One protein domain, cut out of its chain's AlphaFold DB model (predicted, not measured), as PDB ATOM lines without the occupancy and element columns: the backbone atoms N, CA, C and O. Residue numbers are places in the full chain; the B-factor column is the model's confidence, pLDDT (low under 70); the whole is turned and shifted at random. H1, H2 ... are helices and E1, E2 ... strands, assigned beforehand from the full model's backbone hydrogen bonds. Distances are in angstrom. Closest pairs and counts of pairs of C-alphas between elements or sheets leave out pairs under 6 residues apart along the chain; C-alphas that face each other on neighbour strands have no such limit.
ATOM      1  N   VAL A  35      43.736   3.322 -37.568       42.50
ATOM      2  CA  VAL A  35      44.578   3.135 -38.755       42.50
ATOM      3  C   VAL A  35      45.004   1.668 -38.833       42.50
ATOM      4  O   VAL A  35      45.799   1.184 -38.023       42.50
ATOM      5  N   LEU A  36      44.471   0.931 -39.809       50.59
ATOM      6  CA  LEU A  36      44.977  -0.391 -40.171       50.59
ATOM      7  C   LEU A  36      46.220  -0.223 -41.047       50.59
ATOM      8  O   LEU A  36      46.132   0.284 -42.161       50.59
ATOM      9  N   LEU A  37      47.371  -0.660 -40.532       48.00
ATOM     10  CA  LEU A  37      48.619  -0.788 -41.280       48.00
ATOM     11  C   LEU A  37      48.662  -2.177 -41.901       48.00
ATOM     12  O   LEU A  37      49.208  -3.119 -41.328       48.00
ATOM     13  N   LEU A  38      48.024  -2.277 -43.058       48.25
ATOM     14  CA  LEU A  38      48.261  -3.334 -44.032       48.25
ATOM     15  C   LEU A  38      49.412  -2.846 -44.918       48.25
ATOM     16  O   LEU A  38      49.517  -1.640 -45.126       48.25
ATOM     17  N   ARG A  39      50.307  -3.741 -45.362       49.66
ATOM     18  CA  ARG A  39      51.518  -3.413 -46.150       49.66
ATOM     19  C   ARG A  39      51.336  -2.149 -47.008       49.66
ATOM     20  O   ARG A  39      50.487  -2.124 -47.890       49.66
ATOM     21  N   GLU A  40      52.118  -1.116 -46.694       56.91
ATOM     22  CA  GLU A  40      52.210   0.148 -47.445       56.91
ATOM     23  C   GLU A  40      50.906   0.961 -47.599       56.91
ATOM     24  O   GLU A  40      50.837   1.861 -48.431       56.91
ATOM     25  N   CYS A  41      49.874   0.720 -46.783       52.25
ATOM     26  CA  CYS A  41      48.633   1.497 -46.804       52.25
ATOM     27  C   CYS A  41      48.131   1.808 -45.389       52.25
ATOM     28  O   CYS A  41      47.859   0.913 -44.592       52.25
ATOM     29  N   ALA A  42      47.964   3.100 -45.092       59.19
ATOM     30  CA  ALA A  42      47.271   3.576 -43.900       59.19
ATOM     31  C   ALA A  42      45.773   3.702 -44.216       59.19
ATOM     32  O   ALA A  42      45.340   4.681 -44.824       59.19
ATOM     33  N   LEU A  43      44.981   2.699 -43.833       64.75
ATOM     34  CA  LEU A  43      43.529   2.716 -44.032       64.75
ATOM     35  C   LEU A  43      42.830   3.196 -42.760       64.75
ATOM     36  O   LEU A  43      43.024   2.616 -41.693       64.75
ATOM     37  N   SER A  44      42.001   4.236 -42.876       65.00
ATOM     38  CA  SER A  44      41.108   4.653 -41.791       65.00
ATOM     39  C   SER A  44      39.881   3.746 -41.775       65.00
ATOM     40  O   SER A  44      39.087   3.753 -42.719       65.00
ATOM     41  N   ALA A  45      39.733   2.948 -40.719       69.62
ATOM     42  CA  ALA A  45      38.520   2.180 -40.486       69.62
ATOM     43  C   ALA A  45      37.491   3.031 -39.734       69.62
ATOM     44  O   ALA A  45      37.796   3.624 -38.701       69.62
ATOM     45  N   LYS A  46      36.256   3.053 -40.248       76.75
ATOM     46  CA  LYS A  46      35.083   3.562 -39.532       76.75
ATOM     47  C   LYS A  46      34.241   2.394 -39.040       76.75
ATOM     48  O   LYS A  46      33.899   1.514 -39.827       76.75
ATOM     49  N   GLY A  47      33.909   2.415 -37.755       75.50
ATOM     50  CA  GLY A  47      33.020   1.452 -37.112       75.50
ATOM     51  C   GLY A  47      31.767   2.119 -36.546       75.50
ATOM     52  O   GLY A  47      31.573   3.324 -36.684       75.50
ATOM     53  N   ASN A  48      30.921   1.320 -35.895       79.38
ATOM     54  CA  ASN A  48      29.730   1.802 -35.182       79.38
ATOM     55  C   ASN A  48      30.055   2.349 -33.777       79.38
ATOM     56  O   ASN A  48      29.218   2.983 -33.145       79.38
ATOM     57  N   ILE A  49      31.258   2.063 -33.271       81.75
ATOM     58  CA  ILE A  49      31.731   2.465 -31.947       81.75
ATOM     59  C   ILE A  49      33.152   3.008 -32.089       81.75
ATOM     60  O   ILE A  49      33.978   2.426 -32.794       81.75
ATOM     61  N   GLU A  50      33.424   4.115 -31.400       83.56
ATOM     62  CA  GLU A  50      34.734   4.759 -31.315       83.56
ATOM     63  C   GLU A  50      35.117   4.892 -29.833       83.56
ATOM     64  O   GLU A  50      34.291   5.299 -29.016       83.56
ATOM     65  N   ALA A  51      36.360   4.557 -29.475       81.00
ATOM     66  CA  ALA A  51      36.869   4.689 -28.109       81.00
ATOM     67  C   ALA A  51      38.359   5.023 -28.127       81.00
ATOM     68  O   ALA A  51      39.117   4.352 -28.816       81.00
ATOM     69  N   ASN A  52      38.776   6.043 -27.375       78.44
ATOM     70  CA  ASN A  52      40.113   6.657 -27.430       78.44
ATOM     71  C   ASN A  52      41.260   5.823 -26.828       78.44
ATOM     72  O   ASN A  52      42.370   6.336 -26.699       78.44
ATOM     73  N   ASP A  53      40.996   4.574 -26.469       81.50
ATOM     74  CA  ASP A  53      41.935   3.664 -25.834       81.50
ATOM     75  C   ASP A  53      41.711   2.221 -26.333       81.50
ATOM     76  O   ASP A  53      40.586   1.799 -26.624       81.50
ATOM     77  N   GLY A  54      42.809   1.472 -26.456       82.25
ATOM     78  CA  GLY A  54      42.812   0.114 -26.997       82.25
ATOM     79  C   GLY A  54      42.230  -0.937 -26.051       82.25
ATOM     80  O   GLY A  54      41.622  -1.894 -26.529       82.25
ATOM     81  N   GLU A  55      42.360  -0.766 -24.735       86.75
ATOM     82  CA  GLU A  55      41.780  -1.682 -23.745       86.75
ATOM     83  C   GLU A  55      40.251  -1.661 -23.842       86.75
ATOM     84  O   GLU A  55      39.614  -2.708 -23.966       86.75
ATOM     85  N   THR A  56      39.666  -0.464 -23.916       89.06
ATOM     86  CA  THR A  56      38.213  -0.290 -24.068       89.06
ATOM     87  C   THR A  56      37.694  -0.961 -25.344       89.06
ATOM     88  O   THR A  56      36.690  -1.674 -25.317       89.06
ATOM     89  N   LEU A  57      38.388  -0.781 -26.475       87.44
ATOM     90  CA  LEU A  57      38.027  -1.437 -27.738       87.44
ATOM     91  C   LEU A  57      38.118  -2.968 -27.642       87.44
ATOM     92  O   LEU A  57      37.249  -3.667 -28.165       87.44
ATOM     93  N   GLY A  58      39.142  -3.485 -26.958       87.19
ATOM     94  CA  GLY A  58      39.316  -4.913 -26.704       87.19
ATOM     95  C   GLY A  58      38.179  -5.503 -25.873       87.19
ATOM     96  O   GLY A  58      37.587  -6.513 -26.256       87.19
ATOM     97  N   GLN A  59      37.812  -4.832 -24.780       87.50
ATOM     98  CA  GLN A  59      36.697  -5.231 -23.919       87.50
ATOM     99  C   GLN A  59      35.356  -5.196 -24.661       87.50
ATOM    100  O   GLN A  59      34.544  -6.111 -24.526       87.50
ATOM    101  N   LEU A  60      35.111  -4.170 -25.481       87.25
ATOM    102  CA  LEU A  60      33.905  -4.085 -26.306       87.25
ATOM    103  C   LEU A  60      33.817  -5.250 -27.298       87.25
ATOM    104  O   LEU A  60      32.763  -5.878 -27.413       87.25
ATOM    105  N   ALA A  61      34.919  -5.583 -27.973       87.62
ATOM    106  CA  ALA A  61      34.974  -6.734 -28.870       87.62
ATOM    107  C   ALA A  61      34.744  -8.059 -28.122       87.62
ATOM    108  O   ALA A  61      33.962  -8.888 -28.582       87.62
ATOM    109  N   ALA A  62      35.341  -8.231 -26.936       85.69
ATOM    110  CA  ALA A  62      35.160  -9.424 -26.104       85.69
ATOM    111  C   ALA A  62      33.709  -9.595 -25.619       85.69
ATOM    112  O   ALA A  62      33.253 -10.715 -25.405       85.69
ATOM    113  N   ASN A  63      32.969  -8.490 -25.494       87.62
ATOM    114  CA  ASN A  63      31.538  -8.470 -25.183       87.62
ATOM    115  C   ASN A  63      30.634  -8.561 -26.430       87.62
ATOM    116  O   ASN A  63      29.420  -8.389 -26.326       87.62
ATOM    117  N   GLY A  64      31.197  -8.824 -27.613       82.75
ATOM    118  CA  GLY A  64      30.435  -9.052 -28.843       82.75
ATOM    119  C   GLY A  64      30.018  -7.787 -29.595       82.75
ATOM    120  O   GLY A  64      29.181  -7.866 -30.491       82.75
ATOM    121  N   ALA A  65      30.597  -6.623 -29.285       86.75
ATOM    122  CA  ALA A  65      30.265  -5.377 -29.980       86.75
ATOM    123  C   ALA A  65      30.791  -5.316 -31.431       86.75
ATOM    124  O   ALA A  65      30.370  -4.453 -32.203       86.75
ATOM    125  N   GLY A  66      31.707  -6.215 -31.812       85.38
ATOM    126  CA  GLY A  66      32.232  -6.327 -33.172       85.38
ATOM    127  C   GLY A  66      33.699  -6.754 -33.228       85.38
ATOM    128  O   GLY A  66      34.196  -7.452 -32.349       85.38
ATOM    129  N   ILE A  67      34.386  -6.324 -34.289       86.62
ATOM    130  CA  ILE A  67      35.811  -6.587 -34.535       86.62
ATOM    131  C   ILE A  67      36.624  -5.360 -34.116       86.62
ATOM    132  O   ILE A  67      36.278  -4.238 -34.485       86.62
ATOM    133  N   ALA A  68      37.738  -5.574 -33.414       86.44
ATOM    134  CA  ALA A  68      38.681  -4.522 -33.045       86.44
ATOM    135  C   ALA A  68      40.118  -4.895 -33.436       86.44
ATOM    136  O   ALA A  68      40.505  -6.062 -33.390       86.44
ATOM    137  N   ARG A  69      40.922  -3.886 -33.795       83.88
ATOM    138  CA  ARG A  69      42.379  -4.011 -33.941       83.88
ATOM    139  C   ARG A  69      43.033  -3.275 -32.782       83.88
ATOM    140  O   ARG A  69      42.968  -2.051 -32.727       83.88
ATOM    141  N   VAL A  70      43.656  -4.025 -31.884       84.94
ATOM    142  CA  VAL A  70      44.266  -3.511 -30.652       84.94
ATOM    143  C   VAL A  70      45.645  -4.134 -30.451       84.94
ATOM    144  O   VAL A  70      45.947  -5.187 -31.020       84.94
ATOM    145  N   GLY A  71      46.497  -3.477 -29.666       82.19
ATOM    146  CA  GLY A  71      47.783  -4.039 -29.269       82.19
ATOM    147  C   GLY A  71      47.585  -5.283 -28.401       82.19
ATOM    148  O   GLY A  71      46.717  -5.312 -27.532       82.19
ATOM    149  N   ARG A  72      48.406  -6.319 -28.613       81.12
ATOM    150  CA  ARG A  72      48.297  -7.586 -27.865       81.12
ATOM    151  C   ARG A  72      48.494  -7.403 -26.356       81.12
ATOM    152  O   ARG A  72      47.943  -8.176 -25.584       81.12
ATOM    153  N   PHE A  73      49.249  -6.385 -25.944       80.81
ATOM    154  CA  PHE A  73      49.517  -6.098 -24.534       80.81
ATOM    155  C   PHE A  73      48.248  -5.744 -23.741       80.81
ATOM    156  O   PHE A  73      48.151  -6.120 -22.580       80.81
ATOM    157  N   SER A  74      47.275  -5.066 -24.363       80.56
ATOM    158  CA  SER A  74      46.032  -4.642 -23.700       80.56
ATOM    159  C   SER A  74      45.013  -5.766 -23.540       80.56
ATOM    160  O   SER A  74      44.062  -5.605 -22.788       80.56
ATOM    161  N   ILE A  75      45.173  -6.863 -24.285       80.75
ATOM    162  CA  ILE A  75      44.190  -7.949 -24.354       80.75
ATOM    163  C   ILE A  75      44.838  -9.333 -24.248       80.75
ATOM    164  O   ILE A  75      44.447 -10.272 -24.938       80.75
ATOM    165  N   ALA A  76      45.925  -9.469 -23.492       78.88
ATOM    166  CA  ALA A  76      46.687 -10.717 -23.484       78.88
ATOM    167  C   ALA A  76      45.869 -11.913 -22.951       78.88
ATOM    168  O   ALA A  76      46.113 -13.054 -23.352       78.88
ATOM    169  N   GLU A  77      44.886 -11.665 -22.083       81.75
ATOM    170  CA  GLU A  77      44.089 -12.700 -21.415       81.75
ATOM    171  C   GLU A  77      42.885 -13.166 -22.252       81.75
ATOM    172  O   GLU A  77      42.402 -14.294 -22.122       81.75
ATOM    173  N   GLU A  78      42.388 -12.323 -23.150       77.25
ATOM    174  CA  GLU A  78      41.171 -12.544 -23.924       77.25
ATOM    175  C   GLU A  78      41.314 -13.674 -24.955       77.25
ATOM    176  O   GLU A  78      40.415 -14.518 -25.018       77.25
ATOM    177  N   PRO A  79      42.408 -13.763 -25.741       74.38
ATOM    178  CA  PRO A  79      42.657 -14.913 -26.598       74.38
ATOM    179  C   PRO A  79      42.915 -16.185 -25.799       74.38
ATOM    180  O   PRO A  79      42.454 -17.253 -26.191       74.38
ATOM    181  N   ALA A  80      43.617 -16.084 -24.665       78.88
ATOM    182  CA  ALA A  80      43.918 -17.238 -23.820       78.88
ATOM    183  C   ALA A  80      42.644 -17.859 -23.219       78.88
ATOM    184  O   ALA A  80      42.540 -19.078 -23.102       78.88
ATOM    185  N   SER A  81      41.655 -17.024 -22.888       80.81
ATOM    186  CA  SER A  81      40.336 -17.438 -22.391       80.81
ATOM    187  C   SER A  81      39.329 -17.784 -23.497       80.81
ATOM    188  O   SER A  81      38.215 -18.206 -23.193       80.81
ATOM    189  N   GLY A  82      39.689 -17.606 -24.773       77.19
ATOM    190  CA  GLY A  82      38.808 -17.853 -25.917       77.19
ATOM    191  C   GLY A  82      37.693 -16.817 -26.106       77.19
ATOM    192  O   GLY A  82      36.836 -17.004 -26.967       77.19
ATOM    193  N   ARG A  83      37.691 -15.718 -25.335       78.75
ATOM    194  CA  ARG A  83      36.721 -14.618 -25.495       78.75
ATOM    195  C   ARG A  83      36.971 -13.800 -26.755       78.75
ATOM    196  O   ARG A  83      36.041 -13.230 -27.312       78.75
ATOM    197  N   LEU A  84      38.229 -13.725 -27.184       83.19
ATOM    198  CA  LEU A  84      38.614 -13.142 -28.462       83.19
ATOM    199  C   LEU A  84      39.291 -14.197 -29.326       83.19
ATOM    200  O   LEU A  84      40.105 -14.983 -28.851       83.19
ATOM    201  N   VAL A  85      38.976 -14.181 -30.617       83.75
ATOM    202  CA  VAL A  85      39.615 -15.043 -31.609       83.75
ATOM    203  C   VAL A  85      40.386 -14.154 -32.580       83.75
ATOM    204  O   VAL A  85      39.790 -13.238 -33.154       83.75
ATOM    205  N   PRO A  86      41.694 -14.389 -32.782       84.00
ATOM    206  CA  PRO A  86      42.451 -13.656 -33.780       84.00
ATOM    207  C   PRO A  86      41.940 -13.976 -35.189       84.00
ATOM    208  O   PRO A  86      41.739 -15.138 -35.546       84.00
ATOM    209  N   ILE A  87      41.729 -12.940 -35.996       82.12
ATOM    210  CA  ILE A  87      41.253 -13.050 -37.378       82.12
ATOM    211  C   ILE A  87      42.166 -12.256 -38.307       82.12
ATOM    212  O   ILE A  87      42.861 -11.342 -37.873       82.12
ATOM    213  N   LEU A  88      42.134 -12.580 -39.603       83.81
ATOM    214  CA  LEU A  88      42.941 -11.903 -40.628       83.81
ATOM    215  C   LEU A  88      44.455 -11.931 -40.331       83.81
ATOM    216  O   LEU A  88      45.178 -11.021 -40.723       83.81
ATOM    217  N   GLU A  89      44.955 -12.989 -39.684       79.69
ATOM    218  CA  GLU A  89      46.383 -13.125 -39.339       79.69
ATOM    219  C   GLU A  89      47.302 -13.097 -40.570       79.69
ATOM    220  O   GLU A  89      48.397 -12.552 -40.514       79.69
ATOM    221  N   ALA A  90      46.833 -13.579 -41.728       79.38
ATOM    222  CA  ALA A  90      47.565 -13.469 -42.997       79.38
ATOM    223  C   ALA A  90      47.819 -12.010 -43.429       79.38
ATOM    224  O   ALA A  90      48.717 -11.731 -44.221       79.38
ATOM    225  N   CYS A  91      47.020 -11.083 -42.906       75.81
ATOM    226  CA  CYS A  91      47.097  -9.656 -43.161       75.81
ATOM    227  C   CYS A  91      47.809  -8.900 -42.023       75.81
ATOM    228  O   CYS A  91      47.987  -7.685 -42.102       75.81
ATOM    229  N   ASN A  92      48.216  -9.587 -40.955       77.56
ATOM    230  CA  ASN A  92      48.940  -8.973 -39.856       77.56
ATOM    231  C   ASN A  92      50.370  -8.642 -40.308       77.56
ATOM    232  O   ASN A  92      51.132  -9.521 -40.704       77.56
ATOM    233  N   SER A  93      50.751  -7.364 -40.255       75.62
ATOM    234  CA  SER A  93      52.075  -6.910 -40.699       75.62
ATOM    235  C   SER A  93      53.217  -7.387 -39.800       75.62
ATOM    236  O   SER A  93      54.379  -7.199 -40.154       75.62
ATOM    237  N   GLY A  94      52.901  -7.959 -38.632       78.19
ATOM    238  CA  GLY A  94      53.891  -8.292 -37.610       78.19
ATOM    239  C   GLY A  94      54.542  -7.052 -37.001       78.19
ATOM    240  O   GLY A  94      55.596  -7.160 -36.380       78.19
ATOM    241  N   TYR A  95      53.943  -5.872 -37.199       77.38
ATOM    242  CA  TYR A  95      54.444  -4.633 -36.627       77.38
ATOM    243  C   TYR A  95      54.468  -4.733 -35.102       77.38
ATOM    244  O   TYR A  95      53.462  -5.062 -34.472       77.38
ATOM    245  N   VAL A  96      55.627  -4.417 -34.533       78.44
ATOM    246  CA  VAL A  96      55.832  -4.326 -33.093       78.44
ATOM    247  C   VAL A  96      55.930  -2.852 -32.739       78.44
ATOM    248  O   VAL A  96      56.757  -2.124 -33.288       78.44
ATOM    249  N   GLU A  97      55.069  -2.419 -31.829       78.56
ATOM    250  CA  GLU A  97      55.108  -1.063 -31.303       78.56
ATOM    251  C   GLU A  97      56.259  -0.933 -30.301       78.56
ATOM    252  O   GLU A  97      56.366  -1.711 -29.352       78.56
ATOM    253  N   MET A  98      57.148   0.035 -30.530       82.12
ATOM    254  CA  MET A  98      58.260   0.306 -29.621       82.12
ATOM    255  C   MET A  98      57.786   1.193 -28.470       82.12
ATOM    256  O   MET A  98      57.387   2.338 -28.680       82.12
TER     257      MET A  98
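AT A GLANCE: This is residues 35 to 98 of the 125 residues of the protein "LysR_substrate domain-containing protein" of Sphingobium sp. Leaf26 (UniProt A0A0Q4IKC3). Picture a small two-stranded hairpin at one end of the domain and a group of three short helices at the other, with loops between them. H1 and H2 pack on each other, H3 follows just after H2, and residues 81 to 98, with no named element, lead from the helices back toward the hairpin's end. The printed part has 64 residues, with two named strands and three named helices in the order E1, E2, H1, H2, H3; the sheet has the order E1 - E2 and is antiparallel. The class is mixed, helices and strands, with 26 residues, under half of those printed, in named elements. The whole is compact, with a radius of gyration of the C-alphas of 11.8 A, and spans 32 by 25 by 22 A.

HOW THE PARTS SIT: Begin with E1, residues 35 to 38, and E2, residues 41 to 45: they form a hairpin, antiparallel, with 139 degrees between their directions. Look at C-alphas 35 and 44, which face each other at 4.9 A, then at N 36 and O 43, within hydrogen-bond range at 2.9 A, and N 43 and O 36, at 3.2 A. Go on to H1, residues 54 to 62, which is apart from E1. H1 touches H2, residues 72 to 75; their closest C-alphas are those of Glu 55 and Ser 74, 5.2 A apart. H3, residues 77 to 80, and H2 meet only through their link. H3 and H1 are close but not clearly touching; their closest C-alphas, those of Ala 62 and Glu 78, are 7.1 A apart. Both H2 and H3 are apart from E1 and from E2. In H1 every O i to N i+4 pair is within hydrogen-bond range; H2 and H3 are too short for such a pair, and each has its one O i to N i+3 pair within range.

IN THESE COORDINATES: Find C-alpha 35 at (44.578, 3.135, -38.755); from there E1 runs 9.1 A to Leu 38. E2 runs 11.9 A from Cys 41 to Ala 45. Find C-alpha 54 at (42.812, 0.114, -26.997), where H1 begins; it runs 12.3 A to Ala 62. H2 goes from Arg 72 to Ile 75, and H3 from Glu 77 to C-alpha 80 at (43.918, -17.238, -23.820).

THE WHOLE: The two C-alphas farthest apart are those of Glu 40 and Ser 81, at 32.8 A. The printed part has no cut. The links E1 to E2 and H2 to H3 are tight, those from E2 to H1 and H1 to H2 short, and no link is long. The mean pLDDT of the printed part is 77.2; look for values under 70 at residues 35 to 45.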